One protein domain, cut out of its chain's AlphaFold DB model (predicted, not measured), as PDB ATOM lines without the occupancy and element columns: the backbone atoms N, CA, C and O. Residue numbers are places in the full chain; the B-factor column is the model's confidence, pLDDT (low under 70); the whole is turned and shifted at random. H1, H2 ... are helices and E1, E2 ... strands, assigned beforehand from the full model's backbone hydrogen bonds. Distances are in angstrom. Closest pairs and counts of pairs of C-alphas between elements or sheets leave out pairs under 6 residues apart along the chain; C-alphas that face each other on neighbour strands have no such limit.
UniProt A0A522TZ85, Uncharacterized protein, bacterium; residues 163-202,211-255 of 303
ATOM      1  N   LEU A 163     196.176 -91.896  69.975       56.72
ATOM      2  CA  LEU A 163     195.832 -92.893  70.983       56.72
ATOM      3  C   LEU A 163     196.733 -94.142  70.861       56.72
ATOM      4  O   LEU A 163     196.998 -94.603  69.743       56.72
ATOM      5  N   PRO A 164     197.202 -94.698  71.995       54.09
ATOM      6  CA  PRO A 164     198.048 -95.885  72.010       54.09
ATOM      7  C   PRO A 164     197.301 -97.141  71.535       54.09
ATOM      8  O   PRO A 164     196.123 -97.338  71.828       54.09
ATOM      9  N   ASN A 165     198.003 -98.024  70.820       55.25
ATOM     10  CA  ASN A 165     197.442 -99.288  70.311       55.25
ATOM     11  C   ASN A 165     197.500-100.437  71.339       55.25
ATOM     12  O   ASN A 165     196.951-101.513  71.107       55.25
ATOM     13  N   ASP A 166     198.198-100.235  72.454       52.59
ATOM     14  CA  ASP A 166     198.434-101.194  73.537       52.59
ATOM     15  C   ASP A 166     197.489-101.001  74.738       52.59
ATOM     16  O   ASP A 166     197.701-101.568  75.809       52.59
ATOM     17  N   LEU A 167     196.399-100.255  74.547       55.19
ATOM     18  CA  LEU A 167     195.334-100.105  75.536       55.19
ATOM     19  C   LEU A 167     194.603-101.427  75.767       55.19
ATOM     20  O   LEU A 167     194.231-102.099  74.812       55.19
ATOM     21  N   VAL A 168     194.341-101.775  77.027       48.78
ATOM     22  CA  VAL A 168     193.648-103.027  77.388       48.78
ATOM     23  C   VAL A 168     192.227-102.760  77.883       48.78
ATOM     24  O   VAL A 168     191.300-103.508  77.543       48.78
ATOM     25  N   LYS A 169     192.032-101.667  78.632       52.69
ATOM     26  CA  LYS A 169     190.737-101.255  79.191       52.69
ATOM     27  C   LYS A 169     190.442 -99.799  78.838       52.69
ATOM     28  O   LYS A 169     191.303 -98.931  78.958       52.69
ATOM     29  N   LEU A 170     189.194 -99.560  78.452       60.56
ATOM     30  CA  LEU A 170     188.641 -98.243  78.173       60.56
ATOM     31  C   LEU A 170     187.499 -97.969  79.152       60.56
ATOM     32  O   LEU A 170     186.561 -98.755  79.234       60.56
ATOM     33  N   THR A 171     187.545 -96.861  79.876       56.75
ATOM     34  CA  THR A 171     186.404 -96.375  80.654       56.75
ATOM     35  C   THR A 171     185.778 -95.215  79.906       56.75
ATOM     36  O   THR A 171     186.464 -94.253  79.575       56.75
ATOM     37  N   LEU A 172     184.481 -95.303  79.638       61.41
ATOM     38  CA  LEU A 172     183.710 -94.227  79.039       61.41
ATOM     39  C   LEU A 172     182.870 -93.573  80.131       61.41
ATOM     40  O   LEU A 172     182.003 -94.216  80.731       61.41
ATOM     41  N   ASN A 173     183.137 -92.295  80.378       57.41
ATOM     42  CA  ASN A 173     182.384 -91.481  81.317       57.41
ATOM     43  C   ASN A 173     181.579 -90.432  80.552       57.41
ATOM     44  O   ASN A 173     182.168 -89.549  79.929       57.41
ATOM     45  N   PHE A 174     180.256 -90.578  80.523       66.88
ATOM     46  CA  PHE A 174     179.383 -89.721  79.730       66.88
ATOM     47  C   PHE A 174     177.914 -89.881  80.101       66.88
ATOM     48  O   PHE A 174     177.510 -90.894  80.667       66.88
ATOM     49  N   SER A 175     177.138 -88.879  79.699       61.69
ATOM     50  CA  SER A 175     175.681 -88.860  79.699       61.69
ATOM     51  C   SER A 175     175.218 -88.671  78.258       61.69
ATOM     52  O   SER A 175     175.694 -87.783  77.553       61.69
ATOM     53  N   ILE A 176     174.284 -89.503  77.799       66.88
ATOM     54  CA  ILE A 176     173.707 -89.387  76.446       66.88
ATOM     55  C   ILE A 176     172.958 -88.072  76.260       66.88
ATOM     56  O   ILE A 176     172.773 -87.608  75.132       66.88
ATOM     57  N   ASP A 177     172.512 -87.479  77.362       68.25
ATOM     58  CA  ASP A 177     171.757 -86.245  77.310       68.25
ATOM     59  C   ASP A 177     172.600 -85.044  76.890       68.25
ATOM     60  O   ASP A 177     172.066 -84.147  76.232       68.25
ATOM     61  N   ASP A 178     173.908 -85.114  77.138       67.50
ATOM     62  CA  ASP A 178     174.877 -84.044  76.902       67.50
ATOM     63  C   ASP A 178     175.648 -84.209  75.586       67.50
ATOM     64  O   ASP A 178     176.671 -83.557  75.388       67.50
ATOM     65  N   VAL A 179     175.190 -85.098  74.698       69.56
ATOM     66  CA  VAL A 179     175.859 -85.433  73.435       69.56
ATOM     67  C   VAL A 179     174.912 -85.231  72.252       69.56
ATOM     68  O   VAL A 179     173.738 -85.622  72.282       69.56
ATOM     69  N   GLU A 180     175.422 -84.641  71.172       79.81
ATOM     70  CA  GLU A 180     174.709 -84.553  69.903       79.81
ATOM     71  C   GLU A 180     174.820 -85.861  69.110       79.81
ATOM     72  O   GLU A 180     175.831 -86.568  69.115       79.81
ATOM     73  N   ARG A 181     173.744 -86.190  68.388       85.19
ATOM     74  CA  ARG A 181     173.637 -87.437  67.618       85.19
ATOM     75  C   ARG A 181     174.774 -87.591  66.608       85.19
ATOM     76  O   ARG A 181     175.312 -88.685  66.469       85.19
ATOM     77  N   GLU A 182     175.087 -86.509  65.899       85.62
ATOM     78  CA  GLU A 182     176.048 -86.487  64.793       85.62
ATOM     79  C   GLU A 182     177.460 -86.816  65.290       85.62
ATOM     80  O   GLU A 182     178.118 -87.690  64.730       85.62
ATOM     81  N   HIS A 183     177.880 -86.223  66.410       75.00
ATOM     82  CA  HIS A 183     179.194 -86.484  67.000       75.00
ATOM     83  C   HIS A 183     179.309 -87.900  67.576       75.00
ATOM     84  O   HIS A 183     180.371 -88.518  67.511       75.00
ATOM     85  N   PHE A 184     178.215 -88.456  68.109       80.88
ATOM     86  CA  PHE A 184     178.213 -89.848  68.562       80.88
ATOM     87  C   PHE A 184     178.288 -90.838  67.391       80.88
ATOM     88  O   PHE A 184     178.991 -91.844  67.468       80.88
ATOM     89  N   GLU A 185     177.592 -90.559  66.290       86.69
ATOM     90  CA  GLU A 185     177.677 -91.354  65.061       86.69
ATOM     91  C   GLU A 185     179.087 -91.303  64.448       86.69
ATOM     92  O   GLU A 185     179.637 -92.341  64.062       86.69
ATOM     93  N   GLU A 186     179.709 -90.122  64.433       80.19
ATOM     94  CA  GLU A 186     181.100 -89.944  64.010       80.19
ATOM     95  C   GLU A 186     182.058 -90.733  64.906       80.19
ATOM     96  O   GLU A 186     182.909 -91.461  64.405       80.19
ATOM     97  N   PHE A 187     181.870 -90.700  66.225       80.12
ATOM     98  CA  PHE A 187     182.667 -91.495  67.157       80.12
ATOM     99  C   PHE A 187     182.585 -93.004  66.892       80.12
ATOM    100  O   PHE A 187     183.612 -93.681  66.875       80.12
ATOM    101  N   LEU A 188     181.386 -93.541  66.634       81.81
ATOM    102  CA  LEU A 188     181.213 -94.970  66.336       81.81
ATOM    103  C   LEU A 188     181.850 -95.395  65.007       81.81
ATOM    104  O   LEU A 188     182.187 -96.569  64.841       81.81
ATOM    105  N   SER A 189     181.974 -94.465  64.062       82.62
ATOM    106  CA  SER A 189     182.522 -94.708  62.726       82.62
ATOM    107  C   SER A 189     183.974 -94.246  62.561       82.62
ATOM    108  O   SER A 189     184.580 -94.515  61.523       82.62
ATOM    109  N   ASN A 190     184.556 -93.607  63.579       79.62
ATOM    110  CA  ASN A 190     185.909 -93.074  63.542       79.62
ATOM    111  C   ASN A 190     186.950 -94.204  63.436       79.62
ATOM    112  O   ASN A 190     187.065 -95.059  64.316       79.62
ATOM    113  N   GLU A 191     187.729 -94.203  62.352       78.06
ATOM    114  CA  GLU A 191     188.702 -95.265  62.062       78.06
ATOM    115  C   GLU A 191     189.812 -95.357  63.118       78.06
ATOM    116  O   GLU A 191     190.233 -96.459  63.474       78.06
ATOM    117  N   ASP A 192     190.252 -94.223  63.665       65.19
ATOM    118  CA  ASP A 192     191.295 -94.172  64.689       65.19
ATOM    119  C   ASP A 192     190.803 -94.696  66.041       65.19
ATOM    120  O   ASP A 192     191.548 -95.367  66.760       65.19
ATOM    121  N   PHE A 193     189.530 -94.462  66.366       71.50
ATOM    122  CA  PHE A 193     188.881 -95.085  67.512       71.50
ATOM    123  C   PHE A 193     188.735 -96.597  67.303       71.50
ATOM    124  O   PHE A 193     189.097 -97.387  68.169       71.50
ATOM    125  N   LEU A 194     188.288 -97.038  66.125       75.44
ATOM    126  CA  LEU A 194     188.171 -98.464  65.800       75.44
ATOM    127  C   LEU A 194     189.528 -99.189  65.748       75.44
ATOM    128  O   LEU A 194     189.575-100.411  65.933       75.44
ATOM    129  N   ARG A 195     190.623 -98.457  65.507       71.69
ATOM    130  CA  ARG A 195     192.004 -98.961  65.512       71.69
ATOM    131  C   ARG A 195     192.470 -99.368  66.908       71.69
ATOM    132  O   ARG A 195     193.177-100.366  67.021       71.69
ATOM    133  N   ILE A 196     192.080 -98.628  67.948       63.75
ATOM    134  CA  ILE A 196     192.487 -98.936  69.328       63.75
ATOM    135  C   ILE A 196     191.659-100.060  69.963       63.75
ATOM    136  O   ILE A 196     192.037-100.594  71.005       63.75
ATOM    137  N   LEU A 197     190.538-100.443  69.345       70.38
ATOM    138  CA  LEU A 197     189.747-101.599  69.769       70.38
ATOM    139  C   LEU A 197     190.428-102.904  69.350       70.38
ATOM    140  O   LEU A 197     191.117-102.962  68.329       70.38
ATOM    141  N   ALA A 198     190.177-103.978  70.100       66.19
ATOM    142  CA  ALA A 198     190.664-105.306  69.746       66.19
ATOM    143  C   ALA A 198     190.313-105.666  68.284       66.19
ATOM    144  O   ALA A 198     189.250-105.285  67.786       66.19
ATOM    145  N   PRO A 199     191.182-106.385  67.554       66.81
ATOM    146  CA  PRO A 199     190.911-106.770  66.173       66.81
ATOM    147  C   PRO A 199     189.656-107.646  66.066       66.81
ATOM    148  O   PRO A 199     189.277-108.343  67.009       66.81
ATOM    149  N   GLU A 200     189.010-107.623  64.896       70.25
ATOM    150  CA  GLU A 200     187.813-108.430  64.649       70.25
ATOM    151  C   GLU A 200     188.089-109.912  64.917       70.25
ATOM    152  O   GLU A 200     189.019-110.510  64.363       70.25
ATOM    153  N   GLN A 201     187.263-110.524  65.765       62.34
ATOM    154  CA  GLN A 201     187.394-111.939  66.068       62.34
ATOM    155  C   GLN A 201     186.827-112.745  64.901       62.34
ATOM    156  O   GLN A 201     185.645-113.086  64.849       62.34
ATOM    157  N   SER A 202     187.690-113.067  63.939       50.38
ATOM    158  CA  SER A 202     187.365-114.081  62.943       50.38
ATOM    159  C   SER A 202     187.215-115.431  63.652       50.38
ATOM    160  O   SER A 202     188.051-115.846  64.451       50.38
ATOM    161  N   PRO A 211     195.552-110.499  73.000       53.84
ATOM    162  CA  PRO A 211     194.769-109.523  72.261       53.84
ATOM    163  C   PRO A 211     195.416-108.147  72.444       53.84
ATOM    164  O   PRO A 211     195.571-107.674  73.564       53.84
ATOM    165  N   THR A 212     195.864-107.553  71.343       53.75
ATOM    166  CA  THR A 212     196.294-106.156  71.297       53.75
ATOM    167  C   THR A 212     195.058-105.280  71.142       53.75
ATOM    168  O   THR A 212     194.189-105.617  70.333       53.75
ATOM    169  N   GLY A 213     194.992-104.174  71.875       58.12
ATOM    170  CA  GLY A 213     193.862-103.250  71.851       58.12
ATOM    171  C   GLY A 213     192.786-103.553  72.895       58.12
ATOM    172  O   GLY A 213     192.799-104.575  73.590       58.12
ATOM    173  N   VAL A 214     191.843-102.620  73.014       62.91
ATOM    174  CA  VAL A 214     190.835-102.614  74.073       62.91
ATOM    175  C   VAL A 214     189.930-103.834  73.929       62.91
ATOM    176  O   VAL A 214     189.289-104.032  72.898       62.91
ATOM    177  N   THR A 215     189.832-104.632  74.989       64.50
ATOM    178  CA  THR A 215     188.936-105.805  75.056       64.50
ATOM    179  C   THR A 215     187.791-105.612  76.048       64.50
ATOM    180  O   THR A 215     186.816-106.373  76.037       64.50
ATOM    181  N   HIS A 216     187.891-104.582  76.891       63.16
ATOM    182  CA  HIS A 216     186.910-104.264  77.914       63.16
ATOM    183  C   HIS A 216     186.549-102.778  77.915       63.16
ATOM    184  O   HIS A 216     187.440-101.931  77.996       63.16
ATOM    185  N   ILE A 217     185.246-102.482  77.880       66.88
ATOM    186  CA  ILE A 217     184.704-101.133  78.060       66.88
ATOM    187  C   ILE A 217     183.927-101.052  79.376       66.88
ATOM    188  O   ILE A 217     182.950-101.771  79.569       66.88
ATOM    189  N   HIS A 218     184.313-100.141  80.262       65.81
ATOM    190  CA  HIS A 218     183.520 -99.791  81.436       65.81
ATOM    191  C   HIS A 218     182.626 -98.588  81.126       65.81
ATOM    192  O   HIS A 218     183.114 -97.557  80.666       65.81
ATOM    193  N   LEU A 219     181.328 -98.718  81.380       68.88
ATOM    194  CA  LEU A 219     180.328 -97.674  81.183       68.88
ATOM    195  C   LEU A 219     179.944 -97.119  82.553       68.88
ATOM    196  O   LEU A 219     179.254 -97.796  83.315       68.88
ATOM    197  N   ASN A 220     180.412 -95.910  82.871       63.66
ATOM    198  CA  ASN A 220     180.221 -95.343  84.208       63.66
ATOM    199  C   ASN A 220     178.741 -95.045  84.511       63.66
ATOM    200  O   ASN A 220     178.263 -95.299  85.614       63.66
ATOM    201  N   ASP A 221     177.995 -94.569  83.512       68.25
ATOM    202  CA  ASP A 221     176.551 -94.377  83.637       68.25
ATOM    203  C   ASP A 221     175.804 -95.724  83.495       68.25
ATOM    204  O   ASP A 221     175.841 -96.352  82.426       68.25
ATOM    205  N   PRO A 222     175.086 -96.188  84.539       69.56
ATOM    206  CA  PRO A 222     174.304 -97.421  84.473       69.56
ATOM    207  C   PRO A 222     173.138 -97.346  83.475       69.56
ATOM    208  O   PRO A 222     172.704 -98.385  82.969       69.56
ATOM    209  N   HIS A 223     172.632 -96.148  83.162       78.06
ATOM    210  CA  HIS A 223     171.501 -95.960  82.253       78.06
ATOM    211  C   HIS A 223     171.915 -95.813  80.790       78.06
ATOM    212  O   HIS A 223     171.062 -95.975  79.916       78.06
ATOM    213  N   PHE A 224     173.212 -95.652  80.507       80.75
ATOM    214  CA  PHE A 224     173.745 -95.426  79.165       80.75
ATOM    215  C   PHE A 224     173.100 -96.313  78.084       80.75
ATOM    216  O   PHE A 224     172.493 -95.820  77.139       80.75
ATOM    217  N   LEU A 225     173.177 -97.643  78.209       82.19
ATOM    218  CA  LEU A 225     172.660 -98.540  77.162       82.19
ATOM    219  C   LEU A 225     171.142 -98.419  76.974       82.19
ATOM    220  O   LEU A 225     170.638 -98.571  75.857       82.19
ATOM    221  N   ILE A 226     170.413 -98.155  78.059       83.75
ATOM    222  CA  ILE A 226     168.962 -97.974  78.031       83.75
ATOM    223  C   ILE A 226     168.633 -96.672  77.305       83.75
ATOM    224  O   ILE A 226     167.778 -96.666  76.417       83.75
ATOM    225  N   ASP A 227     169.323 -95.591  77.644       83.44
ATOM    226  CA  ASP A 227     169.059 -94.275  77.079       83.44
ATOM    227  C   ASP A 227     169.527 -94.184  75.624       83.44
ATOM    228  O   ASP A 227     168.816 -93.610  74.800       83.44
ATOM    229  N   LEU A 228     170.594 -94.899  75.244       84.38
ATOM    230  CA  LEU A 228     171.023 -95.014  73.848       84.38
ATOM    231  C   LEU A 228     169.957 -95.727  73.031       84.38
ATOM    232  O   LEU A 228     169.575 -95.272  71.957       84.38
ATOM    233  N   THR A 229     169.441 -96.831  73.567       87.19
ATOM    234  CA  THR A 229     168.411 -97.627  72.899       87.19
ATOM    235  C   THR A 229     167.101 -96.856  72.757       87.19
ATOM    236  O   THR A 229     166.414 -97.019  71.751       87.19
ATOM    237  N   LYS A 230     166.742 -96.010  73.729       88.06
ATOM    238  CA  LYS A 230     165.545 -95.158  73.649       88.06
ATOM    239  C   LYS A 230     165.725 -93.996  72.677       88.06
ATOM    240  O   LYS A 230     164.804 -93.704  71.918       88.06
ATOM    241  N   ARG A 231     166.870 -93.312  72.739       86.25
ATOM    242  CA  ARG A 231     167.108 -92.057  72.019       86.25
ATOM    243  C   ARG A 231     167.493 -92.314  70.563       86.25
ATOM    244  O   ARG A 231     166.890 -91.712  69.679       86.25
ATOM    245  N   TRP A 232     168.414 -93.248  70.309       92.12
ATOM    246  CA  TRP A 232     168.911 -93.606  68.971       92.12
ATOM    247  C   TRP A 232     169.042 -95.134  68.801       92.12
ATOM    248  O   TRP A 232     170.143 -95.688  68.886       92.12
ATOM    249  N   PRO A 233     167.925 -95.839  68.533       89.56
ATOM    250  CA  PRO A 233     167.910 -97.300  68.393       89.56
ATOM    251  C   PRO A 233     168.816 -97.837  67.277       89.56
ATOM    252  O   PRO A 233     169.247 -98.984  67.303       89.56
ATOM    253  N   ASP A 234     169.075 -97.033  66.254       90.31
ATOM    254  CA  ASP A 234     169.952 -97.377  65.144       90.31
ATOM    255  C   ASP A 234     171.435 -97.300  65.539       90.31
ATOM    256  O   ASP A 234     172.188 -98.237  65.265       90.31
ATOM    257  N   LEU A 235     171.839 -96.252  66.266       87.81
ATOM    258  CA  LEU A 235     173.204 -96.123  66.792       87.81
ATOM    259  C   LEU A 235     173.492 -97.164  67.880       87.81
ATOM    260  O   LEU A 235     174.606 -97.684  67.948       87.81
ATOM    261  N   SER A 236     172.487 -97.553  68.675       88.19
ATOM    262  CA  SER A 236     172.635 -98.657  69.634       88.19
ATOM    263  C   SER A 236     172.937 -99.982  68.931       88.19
ATOM    264  O   SER A 236     173.831-100.721  69.350       88.19
ATOM    265  N   MET A 237     172.260-100.267  67.814       88.44
ATOM    266  CA  MET A 237     172.519-101.462  67.010       88.44
ATOM    267  C   MET A 237     173.934-101.465  66.424       88.44
ATOM    268  O   MET A 237     174.588-102.510  66.447       88.44
ATOM    269  N   ILE A 238     174.422-100.318  65.943       87.00
ATOM    270  CA  ILE A 238     175.796-100.167  65.436       87.00
ATOM    271  C   ILE A 238     176.811-100.388  66.559       87.00
ATOM    272  O   ILE A 238     177.758-101.161  66.385       87.00
ATOM    273  N   PHE A 239     176.589 -99.780  67.725       85.75
ATOM    274  CA  PHE A 239     177.437 -99.958  68.899       85.75
ATOM    275  C   PHE A 239     177.534-101.441  69.286       85.75
ATOM    276  O   PHE A 239     178.627-102.005  69.314       85.75
ATOM    277  N   PHE A 240     176.403-102.129  69.479       85.12
ATOM    278  CA  PHE A 240     176.403-103.552  69.836       85.12
ATOM    279  C   PHE A 240     177.004-104.451  68.752       85.12
ATOM    280  O   PHE A 240     177.694-105.419  69.080       85.12
ATOM    281  N   ALA A 241     176.758-104.159  67.472       83.88
ATOM    282  CA  ALA A 241     177.348-104.910  66.369       83.88
ATOM    283  C   ALA A 241     178.878-104.792  66.377       83.88
ATOM    284  O   ALA A 241     179.564-105.812  66.309       83.88
ATOM    285  N   THR A 242     179.394-103.574  66.545       81.94
ATOM    286  CA  THR A 242     180.832-103.287  66.622       81.94
ATOM    287  C   THR A 242     181.470-104.031  67.789       81.94
ATOM    288  O   THR A 242     182.409-104.803  67.593       81.94
ATOM    289  N   MET A 243     180.893-103.908  68.989       80.81
ATOM    290  CA  MET A 243     181.391-104.594  70.187       80.81
ATOM    291  C   MET A 243     181.407-106.117  70.015       80.81
ATOM    292  O   MET A 243     182.373-106.786  70.380       80.81
ATOM    293  N   LYS A 244     180.357-106.683  69.406       79.88
ATOM    294  CA  LYS A 244     180.232-108.126  69.181       79.88
ATOM    295  C   LYS A 244     181.250-108.659  68.172       79.88
ATOM    296  O   LYS A 244     181.841-109.706  68.423       79.88
ATOM    297  N   VAL A 245     181.452-107.969  67.048       79.31
ATOM    298  CA  VAL A 245     182.436-108.359  66.015       79.31
ATOM    299  C   VAL A 245     183.857-108.346  66.584       79.31
ATOM    300  O   VAL A 245     184.687-109.191  66.247       79.31
ATOM    301  N   ARG A 246     184.120-107.416  67.499       71.56
ATOM    302  CA  ARG A 246     185.420-107.199  68.141       71.56
ATOM    303  C   ARG A 246     185.625-108.064  69.395       71.56
ATOM    304  O   ARG A 246     186.694-108.047  69.992       71.56
ATOM    305  N   GLY A 247     184.618-108.854  69.788       66.69
ATOM    306  CA  GLY A 247     184.671-109.725  70.967       66.69
ATOM    307  C   GLY A 247     184.851-108.966  72.283       66.69
ATOM    308  O   GLY A 247     185.472-109.484  73.211       66.69
ATOM    309  N   MET A 248     184.343-107.735  72.347       70.69
ATOM    310  CA  MET A 248     184.503-106.852  73.496       70.69
ATOM    311  C   MET A 248     183.508-107.198  74.599       70.69
ATOM    312  O   MET A 248     182.370-107.603  74.349       70.69
ATOM    313  N   THR A 249     183.943-107.007  75.839       70.00
ATOM    314  CA  THR A 249     183.096-107.144  77.027       70.00
ATOM    315  C   THR A 249     182.812-105.774  77.620       70.00
ATOM    316  O   THR A 249     183.625-104.861  77.482       70.00
ATOM    317  N   PHE A 250     181.666-105.623  78.284       71.94
ATOM    318  CA  PHE A 250     181.324-104.381  78.962       71.94
ATOM    319  C   PHE A 250     180.818-104.615  80.381       71.94
ATOM    320  O   PHE A 250     180.211-105.643  80.682       71.94
ATOM    321  N   THR A 251     181.084-103.640  81.241       67.81
ATOM    322  CA  THR A 251     180.522-103.508  82.591       67.81
ATOM    323  C   THR A 251     179.789-102.174  82.686       67.81
ATOM    324  O   THR A 251     180.105-101.245  81.943       67.81
ATOM    325  N   GLN A 252     178.762-102.102  83.534       68.50
ATOM    326  CA  GLN A 252     177.946-100.902  83.714       68.50
ATOM    327  C   GLN A 252     177.844-100.521  85.185       68.50
ATOM    328  O   GLN A 252     177.750-101.403  86.041       68.50
ATOM    329  N   GLY A 253     177.729 -99.217  85.417       58.38
ATOM    330  CA  GLY A 253     177.530 -98.625  86.729       58.38
ATOM    331  C   GLY A 253     178.820 -98.053  87.310       58.38
ATOM    332  O   GLY A 253     179.884 -98.216  86.715       58.38
ATOM    333  N   PRO A 254     178.725 -97.379  88.466       54.72
ATOM    334  CA  PRO A 254     179.898 -96.880  89.166       54.72
ATOM    335  C   PRO A 254     180.823 -98.052  89.506       54.72
ATOM    336  O   PRO A 254     180.367 -99.127  89.915       54.72
ATOM    337  N   GLN A 255     182.123 -97.867  89.292       52.16
ATOM    338  CA  GLN A 255     183.111 -98.904  89.566       52.16
ATOM    339  C   GLN A 255     183.084 -99.191  91.083       52.16
ATOM    340  O   GLN A 255     183.166 -98.276  91.890       52.16
TER     341      GLN A 255
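This is residues 163 to 202 and 211 to 255 of the 303 residues of an uncharacterized protein of bacterium (UniProt A0A522TZ85). A small wall of three parallel strands faces a layer of helices set off from one side of it, with H1 and H4 side by side and few contacts across the gap; the sheet's other face is bare. H3 closes one end between sheet and H4, and H2 follows H1 towards the other end. The printed part has 85 residues, with four named helices and three named strands in the order E1 H1 H2 E2 H3 H4 E3 along the chain; it is mixed in class, helices and strands, and the sheet's order is E1 E2 E3, all parallel. It is compact, radius of gyration of the C-alphas 12.5 A, spanning 32 by 27 by 23 A.

Find C-alpha 167 at (195.334, -100.105, 75.536); E1 runs from there to residue 173, 16.6 A. Next come H1, residues 181 to 189, 12.5 A, and H2, residues 191 to 196. Past the cut, look for E2 at residues 216 to 219, H3 at 224 to 231 and H4 at 233 to 245, 18.4 A. E3, residues 249 to 252, ends at C-alpha 252 (177.946, -100.902, 83.714).

In the sheet, N 172 and O 218 of E1 and E2 are 2.8 A apart, and N 217 and O 249 of E2 and E3 2.9 A, within hydrogen-bond range. E2, H3, H4 and E3 form a strand-helix-strand unit, two parallel neighbour strands joined through helices, with a right-handed crossover. H3 and H4 touch as a helical hairpin, closest C-alphas Thr 229 and Ser 236, 5.4 A. H4, with residues 235 to 239 alone, only just touches H1, with 3 pairs of C-alphas within 8 A, closest Leu 188 and Phe 239, 6.8 A. H1 and E2 are apart. Each O i to N i+4 pair is within range in H1, H3 and H4; in H2, 1 of 2.

Residues 203 to 210 are not printed, and C-alphas 202 and 211 are 12.7 A apart. Of the links printed whole, none is long. In this model 41 printed residues have pLDDT under 70, among them 163 to 179 and 211 to 222.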